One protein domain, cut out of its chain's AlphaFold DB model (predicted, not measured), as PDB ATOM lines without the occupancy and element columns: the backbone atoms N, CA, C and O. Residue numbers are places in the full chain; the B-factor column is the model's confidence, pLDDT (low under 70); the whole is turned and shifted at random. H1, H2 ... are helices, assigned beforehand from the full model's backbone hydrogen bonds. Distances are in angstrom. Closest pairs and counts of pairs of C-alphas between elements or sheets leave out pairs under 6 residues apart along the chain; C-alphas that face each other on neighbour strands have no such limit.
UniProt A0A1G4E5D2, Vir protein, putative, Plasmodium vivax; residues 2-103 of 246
ATOM      1  N   ALA A   2      47.414 -22.029 -11.629       76.50
ATOM      2  CA  ALA A   2      47.058 -20.596 -11.683       76.50
ATOM      3  C   ALA A   2      48.264 -19.646 -11.726       76.50
ATOM      4  O   ALA A   2      48.224 -18.621 -12.402       76.50
ATOM      5  N   TYR A   3      49.355 -20.017 -11.050       81.00
ATOM      6  CA  TYR A   3      50.620 -19.292 -11.131       81.00
ATOM      7  C   TYR A   3      51.168 -19.230 -12.564       81.00
ATOM      8  O   TYR A   3      51.735 -18.223 -12.969       81.00
ATOM      9  N   ASP A   4      50.943 -20.276 -13.358       87.25
ATOM     10  CA  ASP A   4      51.413 -20.310 -14.737       87.25
ATOM     11  C   ASP A   4      50.678 -19.254 -15.563       87.25
ATOM     12  O   ASP A   4      51.330 -18.462 -16.230       87.25
ATOM     13  N   TYR A   5      49.350 -19.125 -15.430       88.06
ATOM     14  CA  TYR A   5      48.608 -18.033 -16.078       88.06
ATOM     15  C   TYR A   5      49.089 -16.643 -15.633       88.06
ATOM     16  O   TYR A   5      49.263 -15.753 -16.467       88.06
ATOM     17  N   PHE A   6      49.374 -16.469 -14.339       85.62
ATOM     18  CA  PHE A   6      49.929 -15.223 -13.809       85.62
ATOM     19  C   PHE A   6      51.237 -14.812 -14.506       85.62
ATOM     20  O   PHE A   6      51.415 -13.636 -14.826       85.62
ATOM     21  N   LEU A   7      52.135 -15.759 -14.796       87.69
ATOM     22  CA  LEU A   7      53.377 -15.465 -15.519       87.69
ATOM     23  C   LEU A   7      53.100 -14.896 -16.918       87.69
ATOM     24  O   LEU A   7      53.742 -13.921 -17.318       87.69
ATOM     25  N   PHE A   8      52.119 -15.453 -17.634       89.19
ATOM     26  CA  PHE A   8      51.700 -14.941 -18.942       89.19
ATOM     27  C   PHE A   8      51.058 -13.558 -18.822       89.19
ATOM     28  O   PHE A   8      51.405 -12.667 -19.594       89.19
ATOM     29  N   LEU A   9      50.192 -13.334 -17.833       85.62
ATOM     30  CA  LEU A   9      49.577 -12.024 -17.599       85.62
ATOM     31  C   LEU A   9      50.622 -10.956 -17.271       85.62
ATOM     32  O   LEU A   9      50.597  -9.859 -17.823       85.62
ATOM     33  N   ASN A  10      51.609 -11.286 -16.444       84.44
ATOM     34  CA  ASN A  10      52.690 -10.365 -16.118       84.44
ATOM     35  C   ASN A  10      53.557 -10.017 -17.348       84.44
ATOM     36  O   ASN A  10      53.978  -8.860 -17.499       84.44
ATOM     37  N   ALA A  11      53.807 -10.993 -18.228       88.38
ATOM     38  CA  ALA A  11      54.588 -10.816 -19.452       88.38
ATOM     39  C   ALA A  11      53.830 -10.026 -20.536       88.38
ATOM     40  O   ALA A  11      54.368  -9.059 -21.074       88.38
ATOM     41  N   TYR A  12      52.584 -10.407 -20.824       87.69
ATOM     42  CA  TYR A  12      51.790  -9.906 -21.953       87.69
ATOM     43  C   TYR A  12      50.778  -8.815 -21.590       87.69
ATOM     44  O   TYR A  12      50.198  -8.222 -22.490       87.69
ATOM     45  N   LYS A  13      50.610  -8.511 -20.299       85.00
ATOM     46  CA  LYS A  13      49.736  -7.472 -19.721       85.00
ATOM     47  C   LYS A  13      48.242  -7.763 -19.755       85.00
ATOM     48  O   LYS A  13      47.583  -7.483 -18.760       85.00
ATOM     49  N   ASP A  14      47.728  -8.334 -20.835       85.44
ATOM     50  CA  ASP A  14      46.299  -8.599 -21.004       85.44
ATOM     51  C   ASP A  14      46.027  -9.949 -21.686       85.44
ATOM     52  O   ASP A  14      46.873 -10.505 -22.396       85.44
ATOM     53  N   THR A  15      44.826 -10.486 -21.469       86.81
ATOM     54  CA  THR A  15      44.421 -11.798 -21.987       86.81
ATOM     55  C   THR A  15      44.332 -11.815 -23.514       86.81
ATOM     56  O   THR A  15      44.616 -12.842 -24.132       86.81
ATOM     57  N   THR A  16      43.977 -10.698 -24.153       88.12
ATOM     58  CA  THR A  16      43.863 -10.617 -25.618       88.12
ATOM     59  C   THR A  16      45.231 -10.797 -26.270       88.12
ATOM     60  O   THR A  16      45.392 -11.581 -27.211       88.12
ATOM     61  N   THR A  17      46.247 -10.132 -25.728       90.06
ATOM     62  CA  THR A  17      47.641 -10.258 -26.143       90.06
ATOM     63  C   THR A  17      48.156 -11.668 -25.875       90.06
ATOM     64  O   THR A  17      48.795 -12.243 -26.758       90.06
ATOM     65  N   ILE A  18      47.832 -12.276 -24.727       90.31
ATOM     66  CA  ILE A  18      48.136 -13.697 -24.472       90.31
ATOM     67  C   ILE A  18      47.534 -14.563 -25.580       90.31
ATOM     68  O   ILE A  18      48.267 -15.286 -26.252       90.31
ATOM     69  N   ASN A  19      46.223 -14.458 -25.807       90.81
ATOM     70  CA  ASN A  19      45.489 -15.270 -26.773       90.81
ATOM     71  C   ASN A  19      46.097 -15.162 -28.178       90.81
ATOM     72  O   ASN A  19      46.370 -16.176 -28.817       90.81
ATOM     73  N   ASN A  20      46.419 -13.950 -28.629       91.56
ATOM     74  CA  ASN A  20      47.050 -13.731 -29.932       91.56
ATOM     75  C   ASN A  20      48.413 -14.429 -30.077       91.56
ATOM     76  O   ASN A  20      48.747 -14.875 -31.174       91.56
ATOM     77  N   ASN A  21      49.186 -14.542 -28.992       91.50
ATOM     78  CA  ASN A  21      50.515 -15.162 -29.002       91.50
ATOM     79  C   ASN A  21      50.489 -16.682 -28.793       91.50
ATOM     80  O   ASN A  21      51.429 -17.365 -29.206       91.50
ATOM     81  N   ILE A  22      49.452 -17.212 -28.136       91.19
ATOM     82  CA  ILE A  22      49.411 -18.625 -27.740       91.19
ATOM     83  C   ILE A  22      48.338 -19.451 -28.447       91.19
ATOM     84  O   ILE A  22      48.385 -20.669 -28.329       91.19
ATOM     85  N   ALA A  23      47.384 -18.847 -29.164       90.31
ATOM     86  CA  ALA A  23      46.222 -19.554 -29.717       90.31
ATOM     87  C   ALA A  23      46.580 -20.761 -30.604       90.31
ATOM     88  O   ALA A  23      45.827 -21.732 -30.664       90.31
ATOM     89  N   ASP A  24      47.714 -20.715 -31.301       88.56
ATOM     90  CA  ASP A  24      48.221 -21.773 -32.182       88.56
ATOM     91  C   ASP A  24      49.219 -22.727 -31.493       88.56
ATOM     92  O   ASP A  24      49.767 -23.625 -32.130       88.56
ATOM     93  N   LYS A  25      49.495 -22.536 -30.198       88.38
ATOM     94  CA  LYS A  25      50.489 -23.311 -29.448       88.38
ATOM     95  C   LYS A  25      49.856 -24.526 -28.779       88.38
ATOM     96  O   LYS A  25      48.730 -24.472 -28.290       88.38
ATOM     97  N   TYR A  26      50.627 -25.610 -28.671       86.44
ATOM     98  CA  TYR A  26      50.175 -26.871 -28.066       86.44
ATOM     99  C   TYR A  26      49.743 -26.725 -26.596       86.44
ATOM    100  O   TYR A  26      48.894 -27.466 -26.115       86.44
ATOM    101  N   TYR A  27      50.310 -25.759 -25.871       86.44
ATOM    102  CA  TYR A  27      49.991 -25.490 -24.468       86.44
ATOM    103  C   TYR A  27      48.833 -24.498 -24.285       86.44
ATOM    104  O   TYR A  27      48.502 -24.162 -23.152       86.44
ATOM    105  N   CYS A  28      48.194 -24.023 -25.360       90.31
ATOM    106  CA  CYS A  28      47.103 -23.052 -25.259       90.31
ATOM    107  C   CYS A  28      45.997 -23.527 -24.309       90.31
ATOM    108  O   CYS A  28      45.603 -22.797 -23.400       90.31
ATOM    109  N   LYS A  29      45.564 -24.788 -24.460       89.50
ATOM    110  CA  LYS A  29      44.479 -25.360 -23.653       89.50
ATOM    111  C   LYS A  29      44.833 -25.440 -22.170       89.50
ATOM    112  O   LYS A  29      43.984 -25.242 -21.306       89.50
ATOM    113  N   TYR A  30      46.104 -25.695 -21.866       89.62
ATOM    114  CA  TYR A  30      46.606 -25.662 -20.498       89.62
ATOM    115  C   TYR A  30      46.498 -24.255 -19.896       89.62
ATOM    116  O   TYR A  30      46.017 -24.108 -18.774       89.62
ATOM    117  N   ILE A  31      46.884 -23.224 -20.653       90.62
ATOM    118  CA  ILE A  31      46.818 -21.831 -20.195       90.62
ATOM    119  C   ILE A  31      45.370 -21.340 -20.075       90.62
ATOM    120  O   ILE A  31      45.053 -20.634 -19.121       90.62
ATOM    121  N   GLU A  32      44.471 -21.760 -20.968       89.44
ATOM    122  CA  GLU A  32      43.025 -21.514 -20.854       89.44
ATOM    123  C   GLU A  32      42.466 -22.067 -19.531       89.44
ATOM    124  O   GLU A  32      41.803 -21.355 -18.777       89.44
ATOM    125  N   ASN A  33      42.805 -23.312 -19.190       86.31
ATOM    126  CA  ASN A  33      42.400 -23.919 -17.921       86.31
ATOM    127  C   ASN A  33      43.033 -23.212 -16.716       86.31
ATOM    128  O   ASN A  33      42.373 -22.971 -15.704       86.31
ATOM    129  N   ALA A  34      44.311 -22.846 -16.823       88.56
ATOM    130  CA  ALA A  34      45.007 -22.088 -15.796       88.56
ATOM    131  C   ALA A  34      44.360 -20.717 -15.547       88.56
ATOM    132  O   ALA A  34      44.262 -20.323 -14.384       88.56
ATOM    133  N   LYS A  35      43.865 -20.039 -16.595       87.88
ATOM    134  CA  LYS A  35      43.075 -18.801 -16.482       87.88
ATOM    135  C   LYS A  35      41.812 -19.032 -15.666       87.88
ATOM    136  O   LYS A  35      41.570 -18.288 -14.726       87.88
ATOM    137  N   ALA A  36      41.033 -20.067 -15.987       84.56
ATOM    138  CA  ALA A  36      39.795 -20.367 -15.265       84.56
ATOM    139  C   ALA A  36      40.051 -20.592 -13.765       84.56
ATOM    140  O   ALA A  36      39.345 -20.046 -12.917       84.56
ATOM    141  N   VAL A  37      41.112 -21.336 -13.439       83.06
ATOM    142  CA  VAL A  37      41.517 -21.551 -12.048       83.06
ATOM    143  C   VAL A  37      41.974 -20.234 -11.425       83.06
ATOM    144  O   VAL A  37      41.487 -19.907 -10.353       83.06
ATOM    145  N   TYR A  38      42.806 -19.437 -12.098       81.69
ATOM    146  CA  TYR A  38      43.261 -18.122 -11.625       81.69
ATOM    147  C   TYR A  38      42.110 -17.141 -11.343       81.69
ATOM    148  O   TYR A  38      42.058 -16.560 -10.263       81.69
ATOM    149  N   SER A  39      41.142 -17.012 -12.253       80.75
ATOM    150  CA  SER A  39      39.959 -16.155 -12.085       80.75
ATOM    151  C   SER A  39      39.072 -16.572 -10.910       80.75
ATOM    152  O   SER A  39      38.333 -15.752 -10.381       80.75
ATOM    153  N   SER A  40      39.152 -17.831 -10.473       77.31
ATOM    154  CA  SER A  40      38.398 -18.323  -9.317       77.31
ATOM    155  C   SER A  40      39.076 -18.067  -7.966       77.31
ATOM    156  O   SER A  40      38.450 -18.294  -6.935       77.31
ATOM    157  N   PHE A  41      40.330 -17.595  -7.935       74.94
ATOM    158  CA  PHE A  41      41.053 -17.364  -6.676       74.94
ATOM    159  C   PHE A  41      40.304 -16.430  -5.721       74.94
ATOM    160  O   PHE A  41      40.131 -16.830  -4.572       74.94
ATOM    161  N   PRO A  42      39.803 -15.254  -6.150       71.25
ATOM    162  CA  PRO A  42      39.046 -14.374  -5.259       71.25
ATOM    163  C   PRO A  42      37.909 -15.110  -4.528       71.25
ATOM    164  O   PRO A  42      37.809 -15.022  -3.310       71.25
ATOM    165  N   LEU A  43      37.166 -15.958  -5.246       69.75
ATOM    166  CA  LEU A  43      36.048 -16.743  -4.706       69.75
ATOM    167  C   LEU A  43      36.493 -17.916  -3.813       69.75
ATOM    168  O   LEU A  43      35.795 -18.306  -2.881       69.75
ATOM    169  N   ILE A  44      37.646 -18.529  -4.095       67.06
ATOM    170  CA  ILE A  44      38.187 -19.639  -3.288       67.06
ATOM    171  C   ILE A  44      38.710 -19.137  -1.934       67.06
ATOM    172  O   ILE A  44      38.696 -19.890  -0.947       67.06
ATOM    173  N   PHE A  45      39.205 -17.899  -1.909       69.00
ATOM    174  CA  PHE A  45      39.869 -17.296  -0.757       69.00
ATOM    175  C   PHE A  45      38.969 -16.380   0.072       69.00
ATOM    176  O   PHE A  45      39.249 -16.213   1.262       69.00
ATOM    177  N   GLU A  46      37.836 -15.925  -0.470       61.69
ATOM    178  CA  GLU A  46      36.739 -15.389   0.336       61.69
ATOM    179  C   GLU A  46      36.344 -16.411   1.415       61.69
ATOM    180  O   GLU A  46      35.816 -17.487   1.143       61.69
ATOM    181  N   ASN A  47      36.626 -16.065   2.675       56.75
ATOM    182  CA  ASN A  47      36.352 -16.838   3.895       56.75
ATOM    183  C   ASN A  47      37.363 -17.922   4.318       56.75
ATOM    184  O   ASN A  47      37.044 -18.709   5.216       56.75
ATOM    185  N   ARG A  48      38.593 -17.969   3.782       60.62
ATOM    186  CA  ARG A  48      39.633 -18.887   4.302       60.62
ATOM    187  C   ARG A  48      40.867 -18.165   4.839       60.62
ATOM    188  O   ARG A  48      41.675 -17.647   4.089       60.62
ATOM    189  N   ASN A  49      41.095 -18.284   6.148       62.69
ATOM    190  CA  ASN A  49      42.328 -17.847   6.818       62.69
ATOM    191  C   ASN A  49      43.405 -18.949   6.839       62.69
ATOM    192  O   ASN A  49      43.961 -19.247   7.896       62.69
ATOM    193  N   THR A  50      43.680 -19.613   5.710       70.19
ATOM    194  CA  THR A  50      44.830 -20.541   5.658       70.19
ATOM    195  C   THR A  50      46.102 -19.784   5.277       70.19
ATOM    196  O   THR A  50      46.028 -18.772   4.584       70.19
ATOM    197  N   GLU A  51      47.264 -20.263   5.721       74.12
ATOM    198  CA  GLU A  51      48.573 -19.645   5.443       74.12
ATOM    199  C   GLU A  51      48.780 -19.386   3.938       74.12
ATOM    200  O   GLU A  51      49.172 -18.293   3.536       74.12
ATOM    201  N   ASN A  52      48.358 -20.332   3.095       67.38
ATOM    202  CA  ASN A  52      48.427 -20.223   1.636       67.38
ATOM    203  C   ASN A  52      47.544 -19.091   1.072       67.38
ATOM    204  O   ASN A  52      47.879 -18.499   0.048       67.38
ATOM    205  N   CYS A  53      46.415 -18.784   1.722       71.50
ATOM    206  CA  CYS A  53      45.535 -17.673   1.340       71.50
ATOM    207  C   CYS A  53      46.209 -16.333   1.625       71.50
ATOM    208  O   CYS A  53      46.185 -15.435   0.792       71.50
ATOM    209  N   GLN A  54      46.855 -16.225   2.786       72.94
ATOM    210  CA  GLN A  54      47.564 -15.015   3.198       72.94
ATOM    211  C   GLN A  54      48.783 -14.756   2.311       72.94
ATOM    212  O   GLN A  54      49.069 -13.614   1.956       72.94
ATOM    213  N   GLU A  55      49.496 -15.814   1.919       75.69
ATOM    214  CA  GLU A  55      50.601 -15.708   0.967       75.69
ATOM    215  C   GLU A  55      50.107 -15.234  -0.406       75.69
ATOM    216  O   GLU A  55      50.689 -14.322  -0.998       75.69
ATOM    217  N   PHE A  56      48.989 -15.792  -0.876       75.38
ATOM    218  CA  PHE A  56      48.351 -15.371  -2.116       75.38
ATOM    219  C   PHE A  56      47.913 -13.901  -2.073       75.38
ATOM    220  O   PHE A  56      48.279 -13.133  -2.964       75.38
ATOM    221  N   GLU A  57      47.196 -13.481  -1.029       74.06
ATOM    222  CA  GLU A  57      46.774 -12.088  -0.840       74.06
ATOM    223  C   GLU A  57      47.958 -11.124  -0.768       74.06
ATOM    224  O   GLU A  57      47.892 -10.002  -1.265       74.06
ATOM    225  N   LYS A  58      49.072 -11.553  -0.175       79.31
ATOM    226  CA  LYS A  58      50.247 -10.700  -0.007       79.31
ATOM    227  C   LYS A  58      51.071 -10.558  -1.282       79.31
ATOM    228  O   LYS A  58      51.547  -9.461  -1.576       79.31
ATOM    229  N   TYR A  59      51.309 -11.653  -2.001       74.62
ATOM    230  CA  TYR A  59      52.297 -11.680  -3.085       74.62
ATOM    231  C   TYR A  59      51.703 -11.811  -4.478       74.62
ATOM    232  O   TYR A  59      52.417 -11.535  -5.437       74.62
ATOM    233  N   ILE A  60      50.447 -12.235  -4.609       72.75
ATOM    234  CA  ILE A  60      49.822 -12.481  -5.913       72.75
ATOM    235  C   ILE A  60      48.646 -11.532  -6.134       72.75
ATOM    236  O   ILE A  60      48.632 -10.866  -7.164       72.75
ATOM    237  N   ALA A  61      47.739 -11.370  -5.162       73.12
ATOM    238  CA  ALA A  61      46.569 -10.488  -5.276       73.12
ATOM    239  C   ALA A  61      46.866  -9.050  -5.745       73.12
ATOM    240  O   ALA A  61      46.139  -8.568  -6.609       73.12
ATOM    241  N   PRO A  62      47.950  -8.375  -5.305       74.25
ATOM    242  CA  PRO A  62      48.261  -7.018  -5.766       74.25
ATOM    243  C   PRO A  62      48.627  -6.941  -7.252       74.25
ATOM    244  O   PRO A  62      48.615  -5.864  -7.842       74.25
ATOM    245  N   TYR A  63      49.007  -8.074  -7.840       67.81
ATOM    246  CA  TYR A  63      49.380  -8.195  -9.244       67.81
ATOM    247  C   TYR A  63      48.272  -8.831 -10.086       67.81
ATOM    248  O   TYR A  63      48.439  -8.970 -11.300       67.81
ATOM    249  N   ILE A  64      47.146  -9.201  -9.467       66.56
ATOM    250  CA  ILE A  64      45.925  -9.528 -10.190       66.56
ATOM    251  C   ILE A  64      45.376  -8.210 -10.719       66.56
ATOM    252  O   ILE A  64      44.636  -7.496 -10.052       66.56
ATOM    253  N   VAL A  65      45.782  -7.874 -11.939       64.62
ATOM    254  CA  VAL A  65      45.012  -6.944 -12.759       64.62
ATOM    255  C   VAL A  65      43.655  -7.604 -12.988       64.62
ATOM    256  O   VAL A  65      43.628  -8.821 -13.201       64.62
ATOM    257  N   GLU A  66      42.563  -6.833 -12.899       61.00
ATOM    258  CA  GLU A  66      41.221  -7.304 -13.259       61.00
ATOM    259  C   GLU A  66      41.329  -8.127 -14.537       61.00
ATOM    260  O   GLU A  66      41.741  -7.639 -15.593       61.00
ATOM    261  N   VAL A  67      41.083  -9.425 -14.390       60.06
ATOM    262  CA  VAL A  67      41.156 -10.336 -15.515       60.06
ATOM    263  C   VAL A  67      39.960  -9.987 -16.363       60.06
ATOM    264  O   VAL A  67      38.831 -10.154 -15.914       60.06
ATOM    265  N   ASP A  68      40.214  -9.480 -17.560       66.19
ATOM    266  CA  ASP A  68      39.137  -9.220 -18.493       66.19
ATOM    267  C   ASP A  68      38.303 -10.501 -18.728       66.19
ATOM    268  O   ASP A  68      38.776 -11.651 -18.650       66.19
ATOM    269  N   ASP A  69      37.030 -10.300 -19.055       68.69
ATOM    270  CA  ASP A  69      36.110 -11.390 -19.391       68.69
ATOM    271  C   ASP A  69      36.482 -12.073 -20.720       68.69
ATOM    272  O   ASP A  69      35.777 -12.965 -21.206       68.69
ATOM    273  N   THR A  70      37.597 -11.679 -21.348       77.38
ATOM    274  CA  THR A  70      37.992 -12.228 -22.638       77.38
ATOM    275  C   THR A  70      38.416 -13.681 -22.477       77.38
ATOM    276  O   THR A  70      39.143 -14.074 -21.565       77.38
ATOM    277  N   SER A  71      37.911 -14.535 -23.353       81.19
ATOM    278  CA  SER A  71      38.239 -15.957 -23.327       81.19
ATOM    279  C   SER A  71      39.483 -16.223 -24.170       81.19
ATOM    280  O   SER A  71      39.655 -15.639 -25.241       81.19
ATOM    281  N   ILE A  72      40.340 -17.135 -23.708       87.81
ATOM    282  CA  ILE A  72      41.420 -17.674 -24.539       87.81
ATOM    283  C   ILE A  72      40.783 -18.660 -25.518       87.81
ATOM    284  O   ILE A  72      40.119 -19.604 -25.098       87.81
ATOM    285  N   LEU A  73      40.975 -18.431 -26.817       88.62
ATOM    286  CA  LEU A  73      40.431 -19.264 -27.881       88.62
ATOM    287  C   LEU A  73      41.569 -19.996 -28.588       88.62
ATOM    288  O   LEU A  73      42.255 -19.448 -29.453       88.62
ATOM    289  N   CYS A  74      41.742 -21.261 -28.232       89.94
ATOM    290  CA  CYS A  74      42.745 -22.116 -28.843       89.94
ATOM    291  C   CYS A  74      42.291 -22.575 -30.231       89.94
ATOM    292  O   CYS A  74      41.204 -23.121 -30.395       89.94
ATOM    293  N   LYS A  75      43.144 -22.371 -31.239       84.00
ATOM    294  CA  LYS A  75      42.904 -22.793 -32.630       84.00
ATOM    295  C   LYS A  75      43.166 -24.278 -32.854       84.00
ATOM    296  O   LYS A  75      42.847 -24.791 -33.922       84.00
ATOM    297  N   THR A  76      43.800 -24.937 -31.890       67.75
ATOM    298  CA  THR A  76      44.381 -26.254 -32.104       67.75
ATOM    299  C   THR A  76      43.734 -27.304 -31.214       67.75
ATOM    300  O   THR A  76      43.852 -27.224 -29.995       67.75
ATOM    301  N   ASP A  77      43.176 -28.346 -31.833       62.06
ATOM    302  CA  ASP A  77      42.777 -29.608 -31.185       62.06
ATOM    303  C   ASP A  77      43.990 -30.505 -30.858       62.06
ATOM    304  O   ASP A  77      43.867 -31.722 -30.708       62.06
ATOM    305  N   LEU A  78      45.200 -29.935 -30.782       55.91
ATOM    306  CA  LEU A  78      46.369 -30.674 -30.320       55.91
ATOM    307  C   LEU A  78      46.176 -30.923 -28.828       55.91
ATOM    308  O   LEU A  78      46.309 -30.018 -28.007       55.91
ATOM    309  N   ILE A  79      45.810 -32.164 -28.512       57.53
ATOM    310  CA  ILE A  79      45.597 -32.663 -27.161       57.53
ATOM    311  C   ILE A  79      46.878 -32.402 -26.367       57.53
ATOM    312  O   ILE A  79      47.863 -33.131 -26.485       57.53
ATOM    313  N   TYR A  80      46.864 -31.356 -25.544       56.94
ATOM    314  CA  TYR A  80      47.741 -31.301 -24.389       56.94
ATOM    315  C   TYR A  80      47.387 -32.533 -23.560       56.94
ATOM    316  O   TYR A  80      46.246 -32.648 -23.111       56.94
ATOM    317  N   ASN A  81      48.311 -33.485 -23.448       55.41
ATOM    318  CA  ASN A  81      48.142 -34.654 -22.600       55.41
ATOM    319  C   ASN A  81      48.759 -34.304 -21.237       55.41
ATOM    320  O   ASN A  81      49.966 -34.488 -21.074       55.41
ATOM    321  N   PRO A  82      48.002 -33.686 -20.303       57.38
ATOM    322  CA  PRO A  82      48.500 -33.480 -18.951       57.38
ATOM    323  C   PRO A  82      48.866 -34.840 -18.365       57.38
ATOM    324  O   PRO A  82      48.141 -35.815 -18.579       57.38
ATOM    325  N   ASP A  83      49.934 -34.903 -17.575       59.03
ATOM    326  CA  ASP A  83      50.160 -36.077 -16.742       59.03
ATOM    327  C   ASP A  83      48.885 -36.384 -15.941       59.03
ATOM    328  O   ASP A  83      48.158 -35.483 -15.504       59.03
ATOM    329  N   GLN A  84      48.588 -37.669 -15.744       54.34
ATOM    330  CA  GLN A  84      47.308 -38.119 -15.182       54.34
ATOM    331  C   GLN A  84      47.001 -37.484 -13.814       54.34
ATOM    332  O   GLN A  84      45.842 -37.269 -13.463       54.34
ATOM    333  N   LYS A  85      48.045 -37.105 -13.070       54.53
ATOM    334  CA  LYS A  85      47.936 -36.379 -11.803       54.53
ATOM    335  C   LYS A  85      47.428 -34.942 -11.973       54.53
ATOM    336  O   LYS A  85      46.575 -34.511 -11.200       54.53
ATOM    337  N   ASP A  86      47.902 -34.226 -12.985       60.88
ATOM    338  CA  ASP A  86      47.494 -32.848 -13.265       60.88
ATOM    339  C   ASP A  86      46.084 -32.782 -13.849       60.88
ATOM    340  O   ASP A  86      45.335 -31.856 -13.537       60.88
ATOM    341  N   SER A  87      45.681 -33.796 -14.625       61.62
ATOM    342  CA  SER A  87      44.300 -33.914 -15.102       61.62
ATOM    343  C   SER A  87      43.303 -34.086 -13.957       61.62
ATOM    344  O   SER A  87      42.250 -33.452 -13.977       61.62
ATOM    345  N   GLU A  88      43.611 -34.927 -12.970       67.69
ATOM    346  CA  GLU A  88      42.729 -35.144 -11.819       67.69
ATOM    347  C   GLU A  88      42.670 -33.908 -10.915       67.69
ATOM    348  O   GLU A  88      41.583 -33.475 -10.540       67.69
ATOM    349  N   ASN A  89      43.814 -33.263 -10.656       65.69
ATOM    350  CA  ASN A  89      43.851 -32.009  -9.898       65.69
ATOM    351  C   ASN A  89      43.053 -30.890 -10.604       65.69
ATOM    352  O   ASN A  89      42.373 -30.106  -9.942       65.69
ATOM    353  N   LEU A  90      43.103 -30.828 -11.941       67.19
ATOM    354  CA  LEU A  90      42.312 -29.894 -12.745       67.19
ATOM    355  C   LEU A  90      40.811 -30.174 -12.620       67.19
ATOM    356  O   LEU A  90      40.042 -29.252 -12.362       67.19
ATOM    357  N   LYS A  91      40.389 -31.434 -12.782       71.81
ATOM    358  CA  LYS A  91      38.979 -31.829 -12.637       71.81
ATOM    359  C   LYS A  91      38.458 -31.515 -11.240       71.81
ATOM    360  O   LYS A  91      37.362 -30.982 -11.106       71.81
ATOM    361  N   GLU A  92      39.244 -31.808 -10.207       75.12
ATOM    362  CA  GLU A  92      38.877 -31.528  -8.820       75.12
ATOM    363  C   GLU A  92      38.748 -30.019  -8.561       75.12
ATOM    364  O   GLU A  92      37.802 -29.586  -7.901       75.12
ATOM    365  N   ALA A  93      39.666 -29.211  -9.102       68.75
ATOM    366  CA  ALA A  93      39.604 -27.756  -9.002       68.75
ATOM    367  C   ALA A  93      38.366 -27.192  -9.716       68.75
ATOM    368  O   ALA A  93      37.622 -26.424  -9.111       68.75
ATOM    369  N   LEU A  94      38.095 -27.622 -10.951       70.62
ATOM    370  CA  LEU A  94      36.918 -27.191 -11.717       70.62
ATOM    371  C   LEU A  94      35.604 -27.598 -11.036       70.62
ATOM    372  O   LEU A  94      34.696 -26.780 -10.920       70.62
ATOM    373  N   LEU A  95      35.521 -28.816 -10.498       74.81
ATOM    374  CA  LEU A  95      34.341 -29.293  -9.771       74.81
ATOM    375  C   LEU A  95      34.126 -28.500  -8.473       74.81
ATOM    376  O   LEU A  95      32.999 -28.130  -8.142       74.81
ATOM    377  N   LYS A  96      35.204 -28.173  -7.747       72.31
ATOM    378  CA  LYS A  96      35.133 -27.284  -6.578       72.31
ATOM    379  C   LYS A  96      34.622 -25.894  -6.955       72.31
ATOM    380  O   LYS A  96      33.826 -25.353  -6.193       72.31
ATOM    381  N   ILE A  97      35.036 -25.345  -8.096       70.06
ATOM    382  CA  ILE A  97      34.566 -24.043  -8.595       70.06
ATOM    383  C   ILE A  97      33.066 -24.099  -8.918       70.06
ATOM    384  O   ILE A  97      32.307 -23.265  -8.427       70.06
ATOM    385  N   GLU A  98      32.621 -25.117  -9.659       72.81
ATOM    386  CA  GLU A  98      31.207 -25.333 -10.002       72.81
ATOM    387  C   GLU A  98      30.327 -25.425  -8.740       72.81
ATOM    388  O   GLU A  98      29.282 -24.784  -8.641       72.81
ATOM    389  N   LEU A  99      30.796 -26.148  -7.716       70.12
ATOM    390  CA  LEU A  99      30.111 -26.265  -6.425       70.12
ATOM    391  C   LEU A  99      30.036 -24.951  -5.636       70.12
ATOM    392  O   LEU A  99      29.070 -24.761  -4.896       70.12
ATOM    393  N   HIS A 100      31.033 -24.064  -5.741       61.00
ATOM    394  CA  HIS A 100      30.975 -22.749  -5.088       61.00
ATOM    395  C   HIS A 100      29.999 -21.820  -5.817       61.00
ATOM    396  O   HIS A 100      29.229 -21.130  -5.158       61.00
ATOM    397  N   LYS A 101      29.928 -21.893  -7.153       61.22
ATOM    398  CA  LYS A 101      28.992 -21.101  -7.969       61.22
ATOM    399  C   LYS A 101      27.516 -21.428  -7.697       61.22
ATOM    400  O   LYS A 101      26.664 -20.563  -7.826       61.22
ATOM    401  N   ILE A 102      27.213 -22.665  -7.291       64.44
ATOM    402  CA  ILE A 102      25.857 -23.100  -6.902       64.44
ATOM    403  C   ILE A 102      25.494 -22.647  -5.470       64.44
ATOM    404  O   ILE A 102      24.318 -22.611  -5.111       64.44
ATOM    405  N   ARG A 103      26.484 -22.326  -4.626       51.88
ATOM    406  CA  ARG A 103      26.267 -21.950  -3.216       51.88
ATOM    407  C   ARG A 103      25.985 -20.466  -2.996       51.88
ATOM    408  O   ARG A 103      25.485 -20.133  -1.924       51.88
TER     409      ARG A 103
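What this domain is: This is residues 2 to 103 of the 246 residues of the protein "Vir protein, putative" of Plasmodium vivax (UniProt A0A1G4E5D2). H3 runs through the middle, with H1 on one side, set about perpendicular to it with its first residue, Ala 2, close to Tyr 38 of H3, and the longest helix, H6, on the other side. H2 comes near the start of H3, H4 and H5 follow beyond its end, and unnamed residues 60 to 83 lead back to H6. The printed part, 102 residues with six named helices in order H1 to H6 and no named strand, is all helix and compact: radius of gyration of the C-alphas 14.1 A, spans 39 by 30 by 24 A.

Where its parts are: H1, residues 2 to 12, 15.6 A, begins at C-alpha 2 (47.058, -20.596, -11.683). H2 is residues 15 to 22, H3 28 to 39, 16.5 A, H4 41 to 45 and H5 51 to 59. H6, residues 84 to 101, 26.0 A, ends at C-alpha 101 (28.992, -21.101, -7.969).

How they stand to each other: H1 and H3 touch, about perpendicular at 75 degrees; their closest C-alphas, of Ala 2 and Tyr 38, are 4.5 A apart. H1 and H2 touch only at the corner, closest C-alphas Tyr 12 and Ile 18, 5.8 A. H3 and H6 only just touch, with 3 pairs of C-alphas within 8 A, closest Val 37 and Ala 93, 7.2 A. H4 is close to but not clearly touching H5. In the six helices each O i to N i+4 pair is within hydrogen-bond range.

The domain as a whole: The printed part has no cut. The link H5 to H6 is long. Confidence is low, under 70, for instance at residues 76 to 90.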